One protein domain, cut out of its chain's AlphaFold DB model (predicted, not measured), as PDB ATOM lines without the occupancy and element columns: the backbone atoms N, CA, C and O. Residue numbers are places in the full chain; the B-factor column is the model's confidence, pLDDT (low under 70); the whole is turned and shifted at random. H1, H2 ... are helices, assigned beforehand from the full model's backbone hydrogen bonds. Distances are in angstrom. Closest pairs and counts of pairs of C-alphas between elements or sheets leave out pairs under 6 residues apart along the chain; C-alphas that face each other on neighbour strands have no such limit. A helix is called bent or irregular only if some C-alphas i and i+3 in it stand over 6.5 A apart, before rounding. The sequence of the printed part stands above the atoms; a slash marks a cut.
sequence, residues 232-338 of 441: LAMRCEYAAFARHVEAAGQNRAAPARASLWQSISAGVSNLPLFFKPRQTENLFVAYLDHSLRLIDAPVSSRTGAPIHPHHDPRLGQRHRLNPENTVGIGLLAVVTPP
ATOM      1  N   LEU A 232      10.753 -44.218   5.417       95.31
ATOM      2  CA  LEU A 232       9.957 -43.815   4.264       95.31
ATOM      3  C   LEU A 232       8.731 -42.995   4.681       95.31
ATOM      4  O   LEU A 232       8.495 -41.931   4.110       95.31
ATOM      5  N   ALA A 233       7.992 -43.443   5.700       95.75
ATOM      6  CA  ALA A 233       6.831 -42.721   6.216       95.75
ATOM      7  C   ALA A 233       7.207 -41.340   6.782       95.75
ATOM      8  O   ALA A 233       6.494 -40.363   6.553       95.75
ATOM      9  N   MET A 234       8.352 -41.232   7.466       95.19
ATOM     10  CA  MET A 234       8.889 -39.959   7.960       95.19
ATOM     11  C   MET A 234       9.312 -39.028   6.813       95.19
ATOM     12  O   MET A 234       9.071 -37.826   6.883       95.19
ATOM     13  N   ARG A 235       9.875 -39.555   5.718       95.19
ATOM     14  CA  ARG A 235      10.174 -38.757   4.512       95.19
ATOM     15  C   ARG A 235       8.909 -38.272   3.801       95.19
ATOM     16  O   ARG A 235       8.868 -37.132   3.351       95.19
ATOM     17  N   CYS A 236       7.841 -39.072   3.765       93.75
ATOM     18  CA  CYS A 236       6.541 -38.621   3.250       93.75
ATOM     19  C   CYS A 236       5.990 -37.397   4.009       93.75
ATOM     20  O   CYS A 236       5.279 -36.581   3.419       93.75
ATOM     21  N   GLU A 237       6.344 -37.220   5.287       92.94
ATOM     22  CA  GLU A 237       5.925 -36.055   6.081       92.94
ATOM     23  C   GLU A 237       6.604 -34.764   5.622       92.94
ATOM     24  O   GLU A 237       5.980 -33.708   5.682       92.94
ATOM     25  N   TYR A 238       7.823 -34.832   5.073       92.19
ATOM     26  CA  TYR A 238       8.473 -33.664   4.473       92.19
ATOM     27  C   TYR A 238       7.668 -33.117   3.289       92.19
ATOM     28  O   TYR A 238       7.439 -31.913   3.205       92.19
ATOM     29  N   ALA A 239       7.149 -33.984   2.413       87.38
ATOM     30  CA  ALA A 239       6.329 -33.539   1.286       87.38
ATOM     31  C   ALA A 239       5.036 -32.839   1.751       87.38
ATOM     32  O   ALA A 239       4.627 -31.833   1.168       87.38
ATOM     33  N   ALA A 240       4.392 -33.351   2.805       86.31
ATOM     34  CA  ALA A 240       3.234 -32.697   3.417       86.31
ATOM     35  C   ALA A 240       3.615 -31.356   4.059       86.31
ATOM     36  O   ALA A 240       2.925 -30.354   3.865       86.31
ATOM     37  N   PHE A 241       4.740 -31.322   4.769       89.62
ATOM     38  CA  PHE A 241       5.261 -30.132   5.418       89.62
ATOM     39  C   PHE A 241       5.619 -29.014   4.431       89.62
ATOM     40  O   PHE A 241       5.185 -27.878   4.617       89.62
ATOM     41  N   ALA A 242       6.334 -29.327   3.349       88.62
ATOM     42  CA  ALA A 242       6.711 -28.359   2.323       88.62
ATOM     43  C   ALA A 242       5.476 -27.654   1.729       88.62
ATOM     44  O   ALA A 242       5.467 -26.431   1.581       88.62
ATOM     45  N   ARG A 243       4.377 -28.396   1.501       84.56
ATOM     46  CA  ARG A 243       3.089 -27.818   1.073       84.56
ATOM     47  C   ARG A 243       2.487 -26.875   2.119       84.56
ATOM     48  O   ARG A 243       1.898 -25.861   1.753       84.56
ATOM     49  N   HIS A 244       2.620 -27.186   3.409       84.19
ATOM     50  CA  HIS A 244       2.168 -26.298   4.486       84.19
ATOM     51  C   HIS A 244       2.972 -24.996   4.541       84.19
ATOM     52  O   HIS A 244       2.378 -23.928   4.687       84.19
ATOM     53  N   VAL A 245       4.296 -25.077   4.394       86.62
ATOM     54  CA  VAL A 245       5.186 -23.909   4.345       86.62
ATOM     55  C   VAL A 245       4.853 -23.026   3.141       86.62
ATOM     56  O   VAL A 245       4.696 -21.813   3.292       86.62
ATOM     57  N   GLU A 246       4.667 -23.626   1.963       85.44
ATOM     58  CA  GLU A 246       4.283 -22.904   0.749       85.44
ATOM     59  C   GLU A 246       2.915 -22.215   0.899       85.44
ATOM     60  O   GLU A 246       2.787 -21.019   0.622       85.44
ATOM     61  N   ALA A 247       1.899 -22.935   1.387       81.00
ATOM     62  CA  ALA A 247       0.558 -22.386   1.590       81.00
ATOM     63  C   ALA A 247       0.553 -21.224   2.596       81.00
ATOM     64  O   ALA A 247      -0.121 -20.215   2.367       81.00
ATOM     65  N   ALA A 248       1.333 -21.336   3.678       79.00
ATOM     66  CA  ALA A 248       1.499 -20.272   4.664       79.00
ATOM     67  C   ALA A 248       2.152 -19.019   4.055       79.00
ATOM     68  O   ALA A 248       1.689 -17.911   4.318       79.00
ATOM     69  N   GLY A 249       3.163 -19.187   3.194       78.06
ATOM     70  CA  GLY A 249       3.835 -18.072   2.515       78.06
ATOM     71  C   GLY A 249       2.968 -17.376   1.464       78.06
ATOM     72  O   GLY A 249       3.150 -16.195   1.192       78.06
ATOM     73  N   GLN A 250       1.997 -18.092   0.896       78.88
ATOM     74  CA  GLN A 250       1.045 -17.557  -0.084       78.88
ATOM     75  C   GLN A 250      -0.256 -17.038   0.555       78.88
ATOM     76  O   GLN A 250      -1.157 -16.615  -0.171       78.88
ATOM     77  N   ASN A 251      -0.386 -17.096   1.887       69.00
ATOM     78  CA  ASN A 251      -1.612 -16.777   2.629       69.00
ATOM     79  C   ASN A 251      -2.858 -17.528   2.098       69.00
ATOM     80  O   ASN A 251      -3.971 -16.999   2.085       69.00
ATOM     81  N   ARG A 252      -2.665 -18.759   1.606       64.56
ATOM     82  CA  ARG A 252      -3.730 -19.637   1.091       64.56
ATOM     83  C   ARG A 252      -4.226 -20.551   2.194       64.56
ATOM     84  O   ARG A 252      -3.429 -20.948   3.032       64.56
ATOM     85  N   ALA A 253      -5.498 -20.952   2.161       59.12
ATOM     86  CA  ALA A 253      -6.030 -21.949   3.091       59.12
ATOM     87  C   ALA A 253      -5.166 -23.226   3.081       59.12
ATOM     88  O   ALA A 253      -4.888 -23.796   2.026       59.12
ATOM     89  N   ALA A 254      -4.706 -23.643   4.257       58.44
ATOM     90  CA  ALA A 254      -3.871 -24.815   4.439       58.44
ATOM     91  C   ALA A 254      -4.743 -26.058   4.687       58.44
ATOM     92  O   ALA A 254      -5.898 -25.939   5.104       58.44
ATOM     93  N   PRO A 255      -4.194 -27.267   4.470       58.06
ATOM     94  CA  PRO A 255      -4.866 -28.517   4.815       58.06
ATOM     95  C   PRO A 255      -5.298 -28.572   6.290       58.06
ATOM     96  O   PRO A 255      -4.723 -27.896   7.145       58.06
ATOM     97  N   ALA A 256      -6.274 -29.434   6.598       57.56
ATOM     98  CA  ALA A 256      -7.033 -29.473   7.857       57.56
ATOM     99  C   ALA A 256      -6.222 -29.276   9.156       57.56
ATOM    100  O   ALA A 256      -6.638 -28.490  10.006       57.56
ATOM    101  N   ARG A 257      -5.054 -29.921   9.308       54.47
ATOM    102  CA  ARG A 257      -4.196 -29.789  10.507       54.47
ATOM    103  C   ARG A 257      -3.646 -28.377  10.750       54.47
ATOM    104  O   ARG A 257      -3.389 -28.022  11.893       54.47
ATOM    105  N   ALA A 258      -3.500 -27.563   9.707       56.53
ATOM    106  CA  ALA A 258      -2.958 -26.207   9.790       56.53
ATOM    107  C   ALA A 258      -4.043 -25.112   9.879       56.53
ATOM    108  O   ALA A 258      -3.711 -23.949  10.100       56.53
ATOM    109  N   SER A 259      -5.329 -25.461   9.758       59.78
ATOM    110  CA  SER A 259      -6.456 -24.509   9.805       59.78
ATOM    111  C   SER A 259      -6.539 -23.711  11.118       59.78
ATOM    112  O   SER A 259      -6.804 -22.507  11.108       59.78
ATOM    113  N   LEU A 260      -6.231 -24.349  12.253       58.06
ATOM    114  CA  LEU A 260      -6.168 -23.681  13.557       58.06
ATOM    115  C   LEU A 260      -4.998 -22.684  13.619       58.06
ATOM    116  O   LEU A 260      -5.153 -21.575  14.123       58.06
ATOM    117  N   TRP A 261      -3.843 -23.050  13.052       61.41
ATOM    118  CA  TRP A 261      -2.657 -22.191  13.020       61.41
ATOM    119  C   TRP A 261      -2.824 -20.981  12.100       61.41
ATOM    120  O   TRP A 261      -2.366 -19.882  12.411       61.41
ATOM    121  N   GLN A 262      -3.524 -21.150  10.980       63.59
ATOM    122  CA  GLN A 262      -3.812 -20.049  10.066       63.59
ATOM    123  C   GLN A 262      -4.672 -18.969  10.697       63.59
ATOM    124  O   GLN A 262      -4.378 -17.792  10.523       63.59
ATOM    125  N   SER A 263      -5.673 -19.354  11.489       65.19
ATOM    126  CA  SER A 263      -6.499 -18.393  12.226       65.19
ATOM    127  C   SER A 263      -5.677 -17.545  13.208       65.19
ATOM    128  O   SER A 263      -6.002 -16.383  13.426       65.19
ATOM    129  N   ILE A 264      -4.596 -18.101  13.772       62.00
ATOM    130  CA  ILE A 264      -3.722 -17.423  14.745       62.00
ATOM    131  C   ILE A 264      -2.649 -16.564  14.053       62.00
ATOM    132  O   ILE A 264      -2.268 -15.516  14.566       62.00
ATOM    133  N   SER A 265      -2.157 -16.994  12.890       64.69
ATOM    134  CA  SER A 265      -1.064 -16.326  12.160       64.69
ATOM    135  C   SER A 265      -1.531 -15.364  11.059       64.69
ATOM    136  O   SER A 265      -0.706 -14.646  10.483       64.69
ATOM    137  N   ALA A 266      -2.840 -15.314  10.782       66.06
ATOM    138  CA  ALA A 266      -3.441 -14.429   9.792       66.06
ATOM    139  C   ALA A 266      -3.044 -12.962  10.040       66.06
ATOM    140  O   ALA A 266      -3.318 -12.386  11.090       66.06
ATOM    141  N   GLY A 267      -2.382 -12.354   9.052       64.31
ATOM    142  CA  GLY A 267      -1.956 -10.949   9.079       64.31
ATOM    143  C   GLY A 267      -0.496 -10.718   9.478       64.31
ATOM    144  O   GLY A 267       0.084  -9.732   9.030       64.31
ATOM    145  N   VAL A 268       0.133 -11.634  10.226       68.88
ATOM    146  CA  VAL A 268       1.563 -11.536  10.600       68.88
ATOM    147  C   VAL A 268       2.466 -12.473   9.798       68.88
ATOM    148  O   VAL A 268       3.660 -12.213   9.693       68.88
ATOM    149  N   SER A 269       1.916 -13.516   9.167       70.62
ATOM    150  CA  SER A 269       2.660 -14.440   8.293       70.62
ATOM    151  C   SER A 269       3.284 -13.770   7.063       70.62
ATOM    152  O   SER A 269       4.314 -14.224   6.576       70.62
ATOM    153  N   ASN A 270       2.703 -12.666   6.583       72.25
ATOM    154  CA  ASN A 270       3.237 -11.894   5.454       72.25
ATOM    155  C   ASN A 270       4.413 -10.987   5.844       72.25
ATOM    156  O   ASN A 270       5.019 -10.363   4.976       72.25
ATOM    157  N   LEU A 271       4.709 -10.855   7.141       76.75
ATOM    158  CA  LEU A 271       5.816 -10.044   7.622       76.75
ATOM    159  C   LEU A 271       7.090 -10.911   7.650       76.75
ATOM    160  O   LEU A 271       7.171 -11.828   8.471       76.75
ATOM    161  N   PRO A 272       8.118 -10.598   6.835       81.00
ATOM    162  CA  PRO A 272       9.331 -11.421   6.697       81.00
ATOM    163  C   PRO A 272      10.120 -11.649   7.994       81.00
ATOM    164  O   PRO A 272      10.954 -12.544   8.083       81.00
ATOM    165  N   LEU A 273       9.889 -10.810   9.008       82.56
ATOM    166  CA  LEU A 273      10.492 -10.971  10.326       82.56
ATOM    167  C   LEU A 273       9.908 -12.182  11.068       82.56
ATOM    168  O   LEU A 273      10.642 -12.921  11.717       82.56
ATOM    169  N   PHE A 274       8.596 -12.385  10.969       83.81
ATOM    170  CA  PHE A 274       7.872 -13.370  11.769       83.81
ATOM    171  C   PHE A 274       7.742 -14.720  11.073       83.81
ATOM    172  O   PHE A 274       7.583 -15.727  11.762       83.81
ATOM    173  N   PHE A 275       7.836 -14.764   9.742       88.31
ATOM    174  CA  PHE A 275       7.819 -16.006   8.979       88.31
ATOM    175  C   PHE A 275       8.960 -16.054   7.965       88.31
ATOM    176  O   PHE A 275       9.046 -15.221   7.065       88.31
ATOM    177  N   LYS A 276       9.811 -17.067   8.119       89.75
ATOM    178  CA  LYS A 276      10.953 -17.366   7.255       89.75
ATOM    179  C   LYS A 276      10.774 -18.778   6.696       89.75
ATOM    180  O   LYS A 276      11.159 -19.746   7.363       89.75
ATOM    181  N   PRO A 277      10.091 -18.932   5.546       90.00
ATOM    182  CA  PRO A 277       9.786 -20.232   4.959       90.00
ATOM    183  C   PRO A 277      10.996 -21.162   4.849       90.00
ATOM    184  O   PRO A 277      10.890 -22.331   5.211       90.00
ATOM    185  N   ARG A 278      12.154 -20.657   4.401       90.12
ATOM    186  CA  ARG A 278      13.344 -21.490   4.163       90.12
ATOM    187  C   ARG A 278      14.033 -21.889   5.448       90.12
ATOM    188  O   ARG A 278      14.349 -23.060   5.615       90.12
ATOM    189  N   GLN A 279      14.167 -20.967   6.396       88.94
ATOM    190  CA  GLN A 279      14.629 -21.329   7.734       88.94
ATOM    191  C   GLN A 279      13.711 -22.381   8.382       88.94
ATOM    192  O   GLN A 279      14.179 -23.333   9.000       88.94
ATOM    193  N   THR A 280      12.394 -22.237   8.222       89.69
ATOM    194  CA  THR A 280      11.396 -23.193   8.735       89.69
ATOM    195  C   THR A 280      11.556 -24.578   8.103       89.69
ATOM    196  O   THR A 280      11.494 -25.589   8.802       89.69
ATOM    197  N   GLU A 281      11.807 -24.617   6.796       90.94
ATOM    198  CA  GLU A 281      12.119 -25.822   6.031       90.94
ATOM    199  C   GLU A 281      13.405 -26.506   6.503       90.94
ATOM    200  O   GLU A 281      13.369 -27.676   6.889       90.94
ATOM    201  N   ASN A 282      14.507 -25.762   6.580       88.44
ATOM    202  CA  ASN A 282      15.802 -26.267   7.032       88.44
ATOM    203  C   ASN A 282      15.733 -26.827   8.464       88.44
ATOM    204  O   ASN A 282      16.329 -27.864   8.758       88.44
ATOM    205  N   LEU A 283      14.968 -26.181   9.355       87.88
ATOM    206  CA  LEU A 283      14.730 -26.670  10.716       87.88
ATOM    207  C   LEU A 283      13.980 -28.009  10.726       87.88
ATOM    208  O   LEU A 283      14.353 -28.906  11.484       87.88
ATOM    209  N   PHE A 284      12.951 -28.170   9.888       90.31
ATOM    210  CA  PHE A 284      12.238 -29.444   9.766       90.31
ATOM    211  C   PHE A 284      13.155 -30.551   9.248       90.31
ATOM    212  O   PHE A 284      13.155 -31.647   9.803       90.31
ATOM    213  N   VAL A 285      13.956 -30.269   8.217       91.25
ATOM    214  CA  VAL A 285      14.886 -31.244   7.633       91.25
ATOM    215  C   VAL A 285      15.948 -31.667   8.641       91.25
ATOM    216  O   VAL A 285      16.150 -32.861   8.843       91.25
ATOM    217  N   ALA A 286      16.563 -30.719   9.351       87.50
ATOM    218  CA  ALA A 286      17.538 -31.035  10.393       87.50
ATOM    219  C   ALA A 286      16.940 -31.939  11.486       87.50
ATOM    220  O   ALA A 286      17.598 -32.863  11.972       87.50
ATOM    221  N   TYR A 287      15.680 -31.688  11.849       86.25
ATOM    222  CA  TYR A 287      14.947 -32.490  12.819       86.25
ATOM    223  C   TYR A 287      14.600 -33.889  12.282       86.25
ATOM    224  O   TYR A 287      14.811 -34.886  12.975       86.25
ATOM    225  N   LEU A 288      14.137 -33.983  11.034       91.31
ATOM    226  CA  LEU A 288      13.876 -35.244  10.344       91.31
ATOM    227  C   LEU A 288      15.148 -36.099  10.245       91.31
ATOM    228  O   LEU A 288      15.131 -37.252  10.669       91.31
ATOM    229  N   ASP A 289      16.260 -35.536   9.774       90.94
ATOM    230  CA  ASP A 289      17.551 -36.223   9.652       90.94
ATOM    231  C   ASP A 289      18.063 -36.748  10.991       90.94
ATOM    232  O   ASP A 289      18.626 -37.843  11.075       90.94
ATOM    233  N   HIS A 290      17.888 -35.963  12.057       88.31
ATOM    234  CA  HIS A 290      18.229 -36.406  13.397       88.31
ATOM    235  C   HIS A 290      17.397 -37.622  13.809       88.31
ATOM    236  O   HIS A 290      17.974 -38.629  14.219       88.31
ATOM    237  N   SER A 291      16.078 -37.576  13.631       90.50
ATOM    238  CA  SER A 291      15.202 -38.693  13.985       90.50
ATOM    239  C   SER A 291      15.410 -39.930  13.111       90.50
ATOM    240  O   SER A 291      15.347 -41.043  13.626       90.50
ATOM    241  N   LEU A 292      15.726 -39.768  11.821       92.31
ATOM    242  CA  LEU A 292      16.058 -40.881  10.924       92.31
ATOM    243  C   LEU A 292      17.279 -41.674  11.423       92.31
ATOM    244  O   LEU A 292      17.288 -42.899  11.339       92.31
ATOM    245  N   ARG A 293      18.284 -41.003  12.005       91.31
ATOM    246  CA  ARG A 293      19.458 -41.667  12.609       91.31
ATOM    247  C   ARG A 293      19.137 -42.449  13.886       91.31
ATOM    248  O   ARG A 293      19.951 -43.263  14.309       91.31
ATOM    249  N   LEU A 294      17.981 -42.204  14.503       91.44
ATOM    250  CA  LEU A 294      17.583 -42.812  15.774       91.44
ATOM    251  C   LEU A 294      16.621 -44.001  15.622       91.44
ATOM    252  O   LEU A 294      16.256 -44.593  16.640       91.44
ATOM    253  N   ILE A 295      16.224 -44.370  14.395       91.50
ATOM    254  CA  ILE A 295      15.185 -45.387  14.138       91.50
ATOM    255  C   ILE A 295      15.438 -46.704  14.882       91.50
ATOM    256  O   ILE A 295      14.528 -47.191  15.553       91.50
ATOM    257  N   ASP A 296      16.670 -47.212  14.861       86.00
ATOM    258  CA  ASP A 296      17.055 -48.443  15.572       86.00
ATOM    259  C   ASP A 296      17.969 -48.195  16.777       86.00
ATOM    260  O   ASP A 296      18.478 -49.131  17.392       86.00
ATOM    261  N   ALA A 297      18.201 -46.930  17.131       87.31
ATOM    262  CA  ALA A 297      18.988 -46.609  18.310       87.31
ATOM    263  C   ALA A 297      18.231 -47.078  19.575       87.31
ATOM    264  O   ALA A 297      17.026 -46.820  19.660       87.31
ATOM    265  N   PRO A 298      18.890 -47.724  20.560       81.25
ATOM    266  CA  PRO A 298      18.246 -48.180  21.797       81.25
ATOM    267  C   PRO A 298      17.508 -47.050  22.520       81.25
ATOM    268  O   PRO A 298      17.956 -45.901  22.462       81.25
ATOM    269  N   VAL A 299      16.435 -47.348  23.262       81.88
ATOM    270  CA  VAL A 299      15.658 -46.308  23.971       81.88
ATOM    271  C   VAL A 299      16.539 -45.479  24.913       81.88
ATOM    272  O   VAL A 299      16.429 -44.252  24.936       81.88
ATOM    273  N   SER A 300      17.488 -46.114  25.605       76.81
ATOM    274  CA  SER A 300      18.450 -45.449  26.497       76.81
ATOM    275  C   SER A 300      19.284 -44.367  25.796       76.81
ATOM    276  O   SER A 300      19.507 -43.294  26.358       76.81
ATOM    277  N   SER A 301      19.670 -44.595  24.537       73.94
ATOM    278  CA  SER A 301      20.468 -43.658  23.730       73.94
ATOM    279  C   SER A 301      19.692 -42.425  23.246       73.94
ATOM    280  O   SER A 301      20.288 -41.493  22.708       73.94
ATOM    281  N   ARG A 302      18.367 -42.396  23.445       75.38
ATOM    282  CA  ARG A 302      17.481 -41.296  23.028       75.38
ATOM    283  C   ARG A 302      17.272 -40.253  24.130       75.38
ATOM    284  O   ARG A 302      16.696 -39.197  23.876       75.38
ATOM    285  N   THR A 303      17.737 -40.524  25.349       63.53
ATOM    286  CA  THR A 303      17.615 -39.600  26.483       63.53
ATOM    287  C   THR A 303      18.455 -38.335  26.251       63.53
ATOM    288  O   THR A 303      19.650 -38.396  25.981       63.53
ATOM    289  N   GLY A 304      17.820 -37.160  26.308       58.66
ATOM    290  CA  GLY A 304      18.500 -35.861  26.176       58.66
ATOM    291  C   GLY A 304      18.726 -35.352  24.745       58.66
ATOM    292  O   GLY A 304      19.207 -34.231  24.577       58.66
ATOM    293  N   ALA A 305      18.345 -36.109  23.713       57.19
ATOM    294  CA  ALA A 305      18.250 -35.558  22.367       57.19
ATOM    295  C   ALA A 305      17.148 -34.476  22.340       57.19
ATOM    296  O   ALA A 305      16.078 -34.692  22.910       57.19
ATOM    297  N   PRO A 306      17.354 -33.301  21.724       55.34
ATOM    298  CA  PRO A 306      16.282 -32.332  21.558       55.34
ATOM    299  C   PRO A 306      15.298 -32.847  20.508       55.34
ATOM    300  O   PRO A 306      15.411 -32.562  19.319       55.34
ATOM    301  N   ILE A 307      14.325 -33.640  20.955       56.66
ATOM    302  CA  ILE A 307      13.368 -34.315  20.070       56.66
ATOM    303  C   ILE A 307      12.139 -33.433  19.780       56.66
ATOM    304  O   ILE A 307      11.055 -33.923  19.503       56.66
ATOM    305  N   HIS A 308      12.265 -32.111  19.894       61.66
ATOM    306  CA  HIS A 308      11.241 -31.176  19.435       61.66
ATOM    307  C   HIS A 308      11.867 -29.797  19.199       61.66
ATOM    308  O   HIS A 308      12.709 -29.388  20.005       61.66
ATOM    309  N   PRO A 309      11.404 -29.018  18.204       54.69
ATOM    310  CA  PRO A 309      11.843 -27.632  17.993       54.69
ATOM    311  C   PRO A 309      11.763 -26.745  19.251       54.69
ATOM    312  O   PRO A 309      12.532 -25.805  19.417       54.69
ATOM    313  N   HIS A 310      10.847 -27.054  20.173       55.25
ATOM    314  CA  HIS A 310      10.686 -26.332  21.443       55.25
ATOM    315  C   HIS A 310      11.646 -26.768  22.554       55.25
ATOM    316  O   HIS A 310      11.799 -26.049  23.543       55.25
ATOM    317  N   HIS A 311      12.267 -27.936  22.408       53.16
ATOM    318  CA  HIS A 311      13.167 -28.532  23.390       53.16
ATOM    319  C   HIS A 311      14.631 -28.493  22.952       53.16
ATOM    320  O   HIS A 311      15.482 -28.933  23.718       53.16
ATOM    321  N   ASP A 312      14.948 -27.939  21.776       54.31
ATOM    322  CA  ASP A 312      16.335 -27.641  21.427       54.31
ATOM    323  C   ASP A 312      16.861 -26.508  22.323       54.31
ATOM    324  O   ASP A 312      16.393 -25.373  22.208       54.31
ATOM    325  N   PRO A 313      17.839 -26.759  23.216       47.62
ATOM    326  CA  PRO A 313      18.435 -25.710  24.037       47.62
ATOM    327  C   PRO A 313      19.119 -24.614  23.198       47.62
ATOM    328  O   PRO A 313      19.264 -23.492  23.682       47.62
ATOM    329  N   ARG A 314      19.470 -24.883  21.928       49.47
ATOM    330  CA  ARG A 314      19.930 -23.862  20.969       49.47
ATOM    331  C   ARG A 314      18.807 -22.903  20.564       49.47
ATOM    332  O   ARG A 314      19.076 -21.727  20.330       49.47
ATOM    333  N   LEU A 315      17.560 -23.380  20.547       50.53
ATOM    334  CA  LEU A 315      16.353 -22.586  20.284       50.53
ATOM    335  C   LEU A 315      15.720 -22.025  21.591       50.53
ATOM    336  O   LEU A 315      15.040 -20.998  21.585       50.53
ATOM    337  N   GLY A 316      15.980 -22.649  22.744       48.00
ATOM    338  CA  GLY A 316      15.186 -22.536  23.979       48.00
ATOM    339  C   GLY A 316      15.330 -21.281  24.856       48.00
ATOM    340  O   GLY A 316      14.531 -21.111  25.776       48.00
ATOM    341  N   GLN A 317      16.272 -20.368  24.598       47.38
ATOM    342  CA  GLN A 317      16.339 -19.081  25.328       47.38
ATOM    343  C   GLN A 317      16.308 -17.844  24.430       47.38
ATOM    344  O   GLN A 317      15.737 -16.829  24.824       47.38
ATOM    345  N   ARG A 318      16.852 -17.912  23.211       47.75
ATOM    346  CA  ARG A 318      16.882 -16.754  22.304       47.75
ATOM    347  C   ARG A 318      15.529 -16.478  21.639       47.75
ATOM    348  O   ARG A 318      15.201 -15.316  21.446       47.75
ATOM    349  N   HIS A 319      14.706 -17.494  21.369       52.31
ATOM    350  CA  HIS A 319      13.447 -17.324  20.620       52.31
ATOM    351  C   HIS A 319      12.240 -16.888  21.456       52.31
ATOM    352  O   HIS A 319      11.275 -16.382  20.898       52.31
ATOM    353  N   ARG A 320      12.277 -17.003  22.793       51.75
ATOM    354  CA  ARG A 320      11.174 -16.493  23.636       51.75
ATOM    355  C   ARG A 320      11.055 -14.964  23.604       51.75
ATOM    356  O   ARG A 320       9.996 -14.438  23.922       51.75
ATOM    357  N   LEU A 321      12.134 -14.271  23.230       51.06
ATOM    358  CA  LEU A 321      12.204 -12.810  23.110       51.06
ATOM    359  C   LEU A 321      12.570 -12.341  21.688       51.06
ATOM    360  O   LEU A 321      12.526 -11.142  21.427       51.06
ATOM    361  N   ASN A 322      12.933 -13.255  20.776       61.31
ATOM    362  CA  ASN A 322      13.263 -12.939  19.385       61.31
ATOM    363  C   ASN A 322      12.051 -13.246  18.481       61.31
ATOM    364  O   ASN A 322      11.710 -14.421  18.335       61.31
ATOM    365  N   PRO A 323      11.417 -12.231  17.857       70.69
ATOM    366  CA  PRO A 323      10.287 -12.426  16.942       70.69
ATOM    367  C   PRO A 323      10.662 -13.166  15.647       70.69
ATOM    368  O   PRO A 323       9.782 -13.513  14.858       70.69
ATOM    369  N   GLU A 324      11.956 -13.397  15.411       80.38
ATOM    370  CA  GLU A 324      12.460 -14.083  14.231       80.38
ATOM    371  C   GLU A 324      11.832 -15.469  14.059       80.38
ATOM    372  O   GLU A 324      11.968 -16.358  14.904       80.38
ATOM    373  N   ASN A 325      11.139 -15.633  12.931       85.38
ATOM    374  CA  ASN A 325      10.500 -16.874  12.505       85.38
ATOM    375  C   ASN A 325       9.537 -17.504  13.533       85.38
ATOM    376  O   ASN A 325       9.328 -18.720  13.541       85.38
ATOM    377  N   THR A 326       8.915 -16.704  14.408       84.06
ATOM    378  CA  THR A 326       7.942 -17.213  15.393       84.06
ATOM    379  C   THR A 326       6.788 -17.969  14.723       84.06
ATOM    380  O   THR A 326       6.339 -18.993  15.240       84.06
ATOM    381  N   VAL A 327       6.340 -17.517  13.543       84.12
ATOM    382  CA  VAL A 327       5.286 -18.192  12.775       84.12
ATOM    383  C   VAL A 327       5.751 -19.569  12.293       84.12
ATOM    384  O   VAL A 327       4.997 -20.537  12.361       84.12
ATOM    385  N   GLY A 328       6.999 -19.674  11.833       86.50
ATOM    386  CA  GLY A 328       7.582 -20.935  11.380       86.50
ATOM    387  C   GLY A 328       7.779 -21.934  12.514       86.50
ATOM    388  O   GLY A 328       7.431 -23.103  12.375       86.50
ATOM    389  N   ILE A 329       8.249 -21.467  13.674       84.81
ATOM    390  CA  ILE A 329       8.397 -22.292  14.882       84.81
ATOM    391  C   ILE A 329       7.037 -22.821  15.356       84.81
ATOM    392  O   ILE A 329       6.919 -23.998  15.695       84.81
ATOM    393  N   GLY A 330       6.002 -21.978  15.359       82.75
ATOM    394  CA  GLY A 330       4.651 -22.416  15.705       82.75
ATOM    395  C   GLY A 330       4.068 -23.395  14.684       82.75
ATOM    396  O   GLY A 330       3.465 -24.391  15.078       82.75
ATOM    397  N   LEU A 331       4.323 -23.186  13.386       84.12
ATOM    398  CA  LEU A 331       3.946 -24.148  12.351       84.12
ATOM    399  C   LEU A 331       4.604 -25.505  12.613       84.12
ATOM    400  O   LEU A 331       3.889 -26.502  12.671       84.12
ATOM    401  N   LEU A 332       5.928 -25.533  12.830       85.81
ATOM    402  CA  LEU A 332       6.673 -26.747  13.177       85.81
ATOM    403  C   LEU A 332       6.021 -27.468  14.357       85.81
ATOM    404  O   LEU A 332       5.784 -28.664  14.266       85.81
ATOM    405  N   ALA A 333       5.658 -26.759  15.421       82.00
ATOM    406  CA  ALA A 333       5.041 -27.358  16.602       82.00
ATOM    407  C   ALA A 333       3.708 -28.073  16.340       82.00
ATOM    408  O   ALA A 333       3.377 -29.034  17.026       82.00
ATOM    409  N   VAL A 334       2.933 -27.582  15.372       81.75
ATOM    410  CA  VAL A 334       1.595 -28.098  15.057       81.75
ATOM    411  C   VAL A 334       1.658 -29.268  14.082       81.75
ATOM    412  O   VAL A 334       0.888 -30.222  14.195       81.75
ATOM    413  N   VAL A 335       2.536 -29.178  13.085       83.69
ATOM    414  CA  VAL A 335       2.556 -30.127  11.960       83.69
ATOM    415  C   VAL A 335       3.573 -31.241  12.136       83.69
ATOM    416  O   VAL A 335       3.436 -32.278  11.495       83.69
ATOM    417  N   THR A 336       4.581 -31.039  12.985       85.56
ATOM    418  CA  THR A 336       5.619 -32.032  13.239       85.56
ATOM    419  C   THR A 336       5.039 -33.179  14.064       85.56
ATOM    420  O   THR A 336       4.566 -32.954  15.178       85.56
ATOM    421  N   PRO A 337       5.064 -34.419  13.559       88.06
ATOM    422  CA  PRO A 337       4.599 -35.565  14.324       88.06
ATOM    423  C   PRO A 337       5.494 -35.859  15.540       88.06
ATOM    424  O   PRO A 337       6.661 -35.452  15.588       88.06
ATOM    425  N   PRO A 338       4.981 -36.620  16.523       88.06
ATOM    426  CA  PRO A 338       5.734 -36.986  17.714       88.06
ATOM    427  C   PRO A 338       6.754 -38.092  17.394       88.06
ATOM    428  O   PRO A 338       6.568 -39.250  17.773       88.06
TER     429      PRO A 338
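What this domain is: This is residues 232 to 338 of the 441 residues of an uncharacterized protein of Opitutaceae bacterium TAV5 (UniProt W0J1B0). Two long helices, H1 and H3, lie side by side and run opposite ways; the shorter H5 packs on residues 277 to 284 of H3, and H2 packs on H5. Residues 295 to 301, which reach into the tiny H4, stick out at one end, and a long stretch without a named element, residues 303 to 325, leads back from H4 to H5. The printed part has 107 residues with five named helices, in the order H1 H2 H3 H4 H5, and no named strand; its class is all helix. It is compact, with a radius of gyration of the C-alphas of 14.3 A, and spans 44 by 32 by 21 A.

Where its parts are: Find C-alpha 232 at (9.957, -43.815, 4.264); from there H1, the longest helix, runs through residues 232 to 249 over 26.5 A. H3 begins at C-alpha 277, at (9.786, -20.232, 4.959), and covers residues 277 to 292 over 22.4 A. H5 is residues 326 to 335, 14.4 A long, and ends at C-alpha 335 at (2.556, -30.127, 11.960). H2 is residues 256 to 265, 15.1 A long; it is irregular, with C-alphas 257 and 260 standing 7.1 A apart. H4 is the four residues 299 to 302.

How they stand to each other: Start with H1, which touches H3 at a shallow tilt of 13 degrees, opposite ways; their closest C-alphas, of Val 245 and Pro 277, are 5.9 A apart. H3 touches H5 with residues 277 to 284 alone, at a steep tilt of 41 degrees, the same way; look at the closest C-alphas, of Thr 280 and Gly 328, 5.2 A apart. H1 and H5 are close but not clearly touching, with closest C-alphas of Phe 241 and Val 335 at 7.1 A. H1, H3 and H5 form a bundle, a group of helices set side by side. Farther out, H2 touches H5 at a shallow tilt of 20 degrees, opposite ways, with closest C-alphas of Ser 265 and Val 327 at 6.6 A. H4 touches no helix. In H3 and H5 every O i to N i+4 pair is within hydrogen-bond range; in H1 12 of 14 are and in H2 3 of 6, while H4 is too short for such a pair.

The domain as a whole: The C-alphas farthest apart are those of Gly 267 and Pro 298, at 44.2 A. The printed part has no cut. The links from H2 to H3, 11 residues, and from H4 to H5, 23 residues, are long. The mean pLDDT of the printed part is 75.8; look for values under 70 at residues 251 to 268 and 303 to 322.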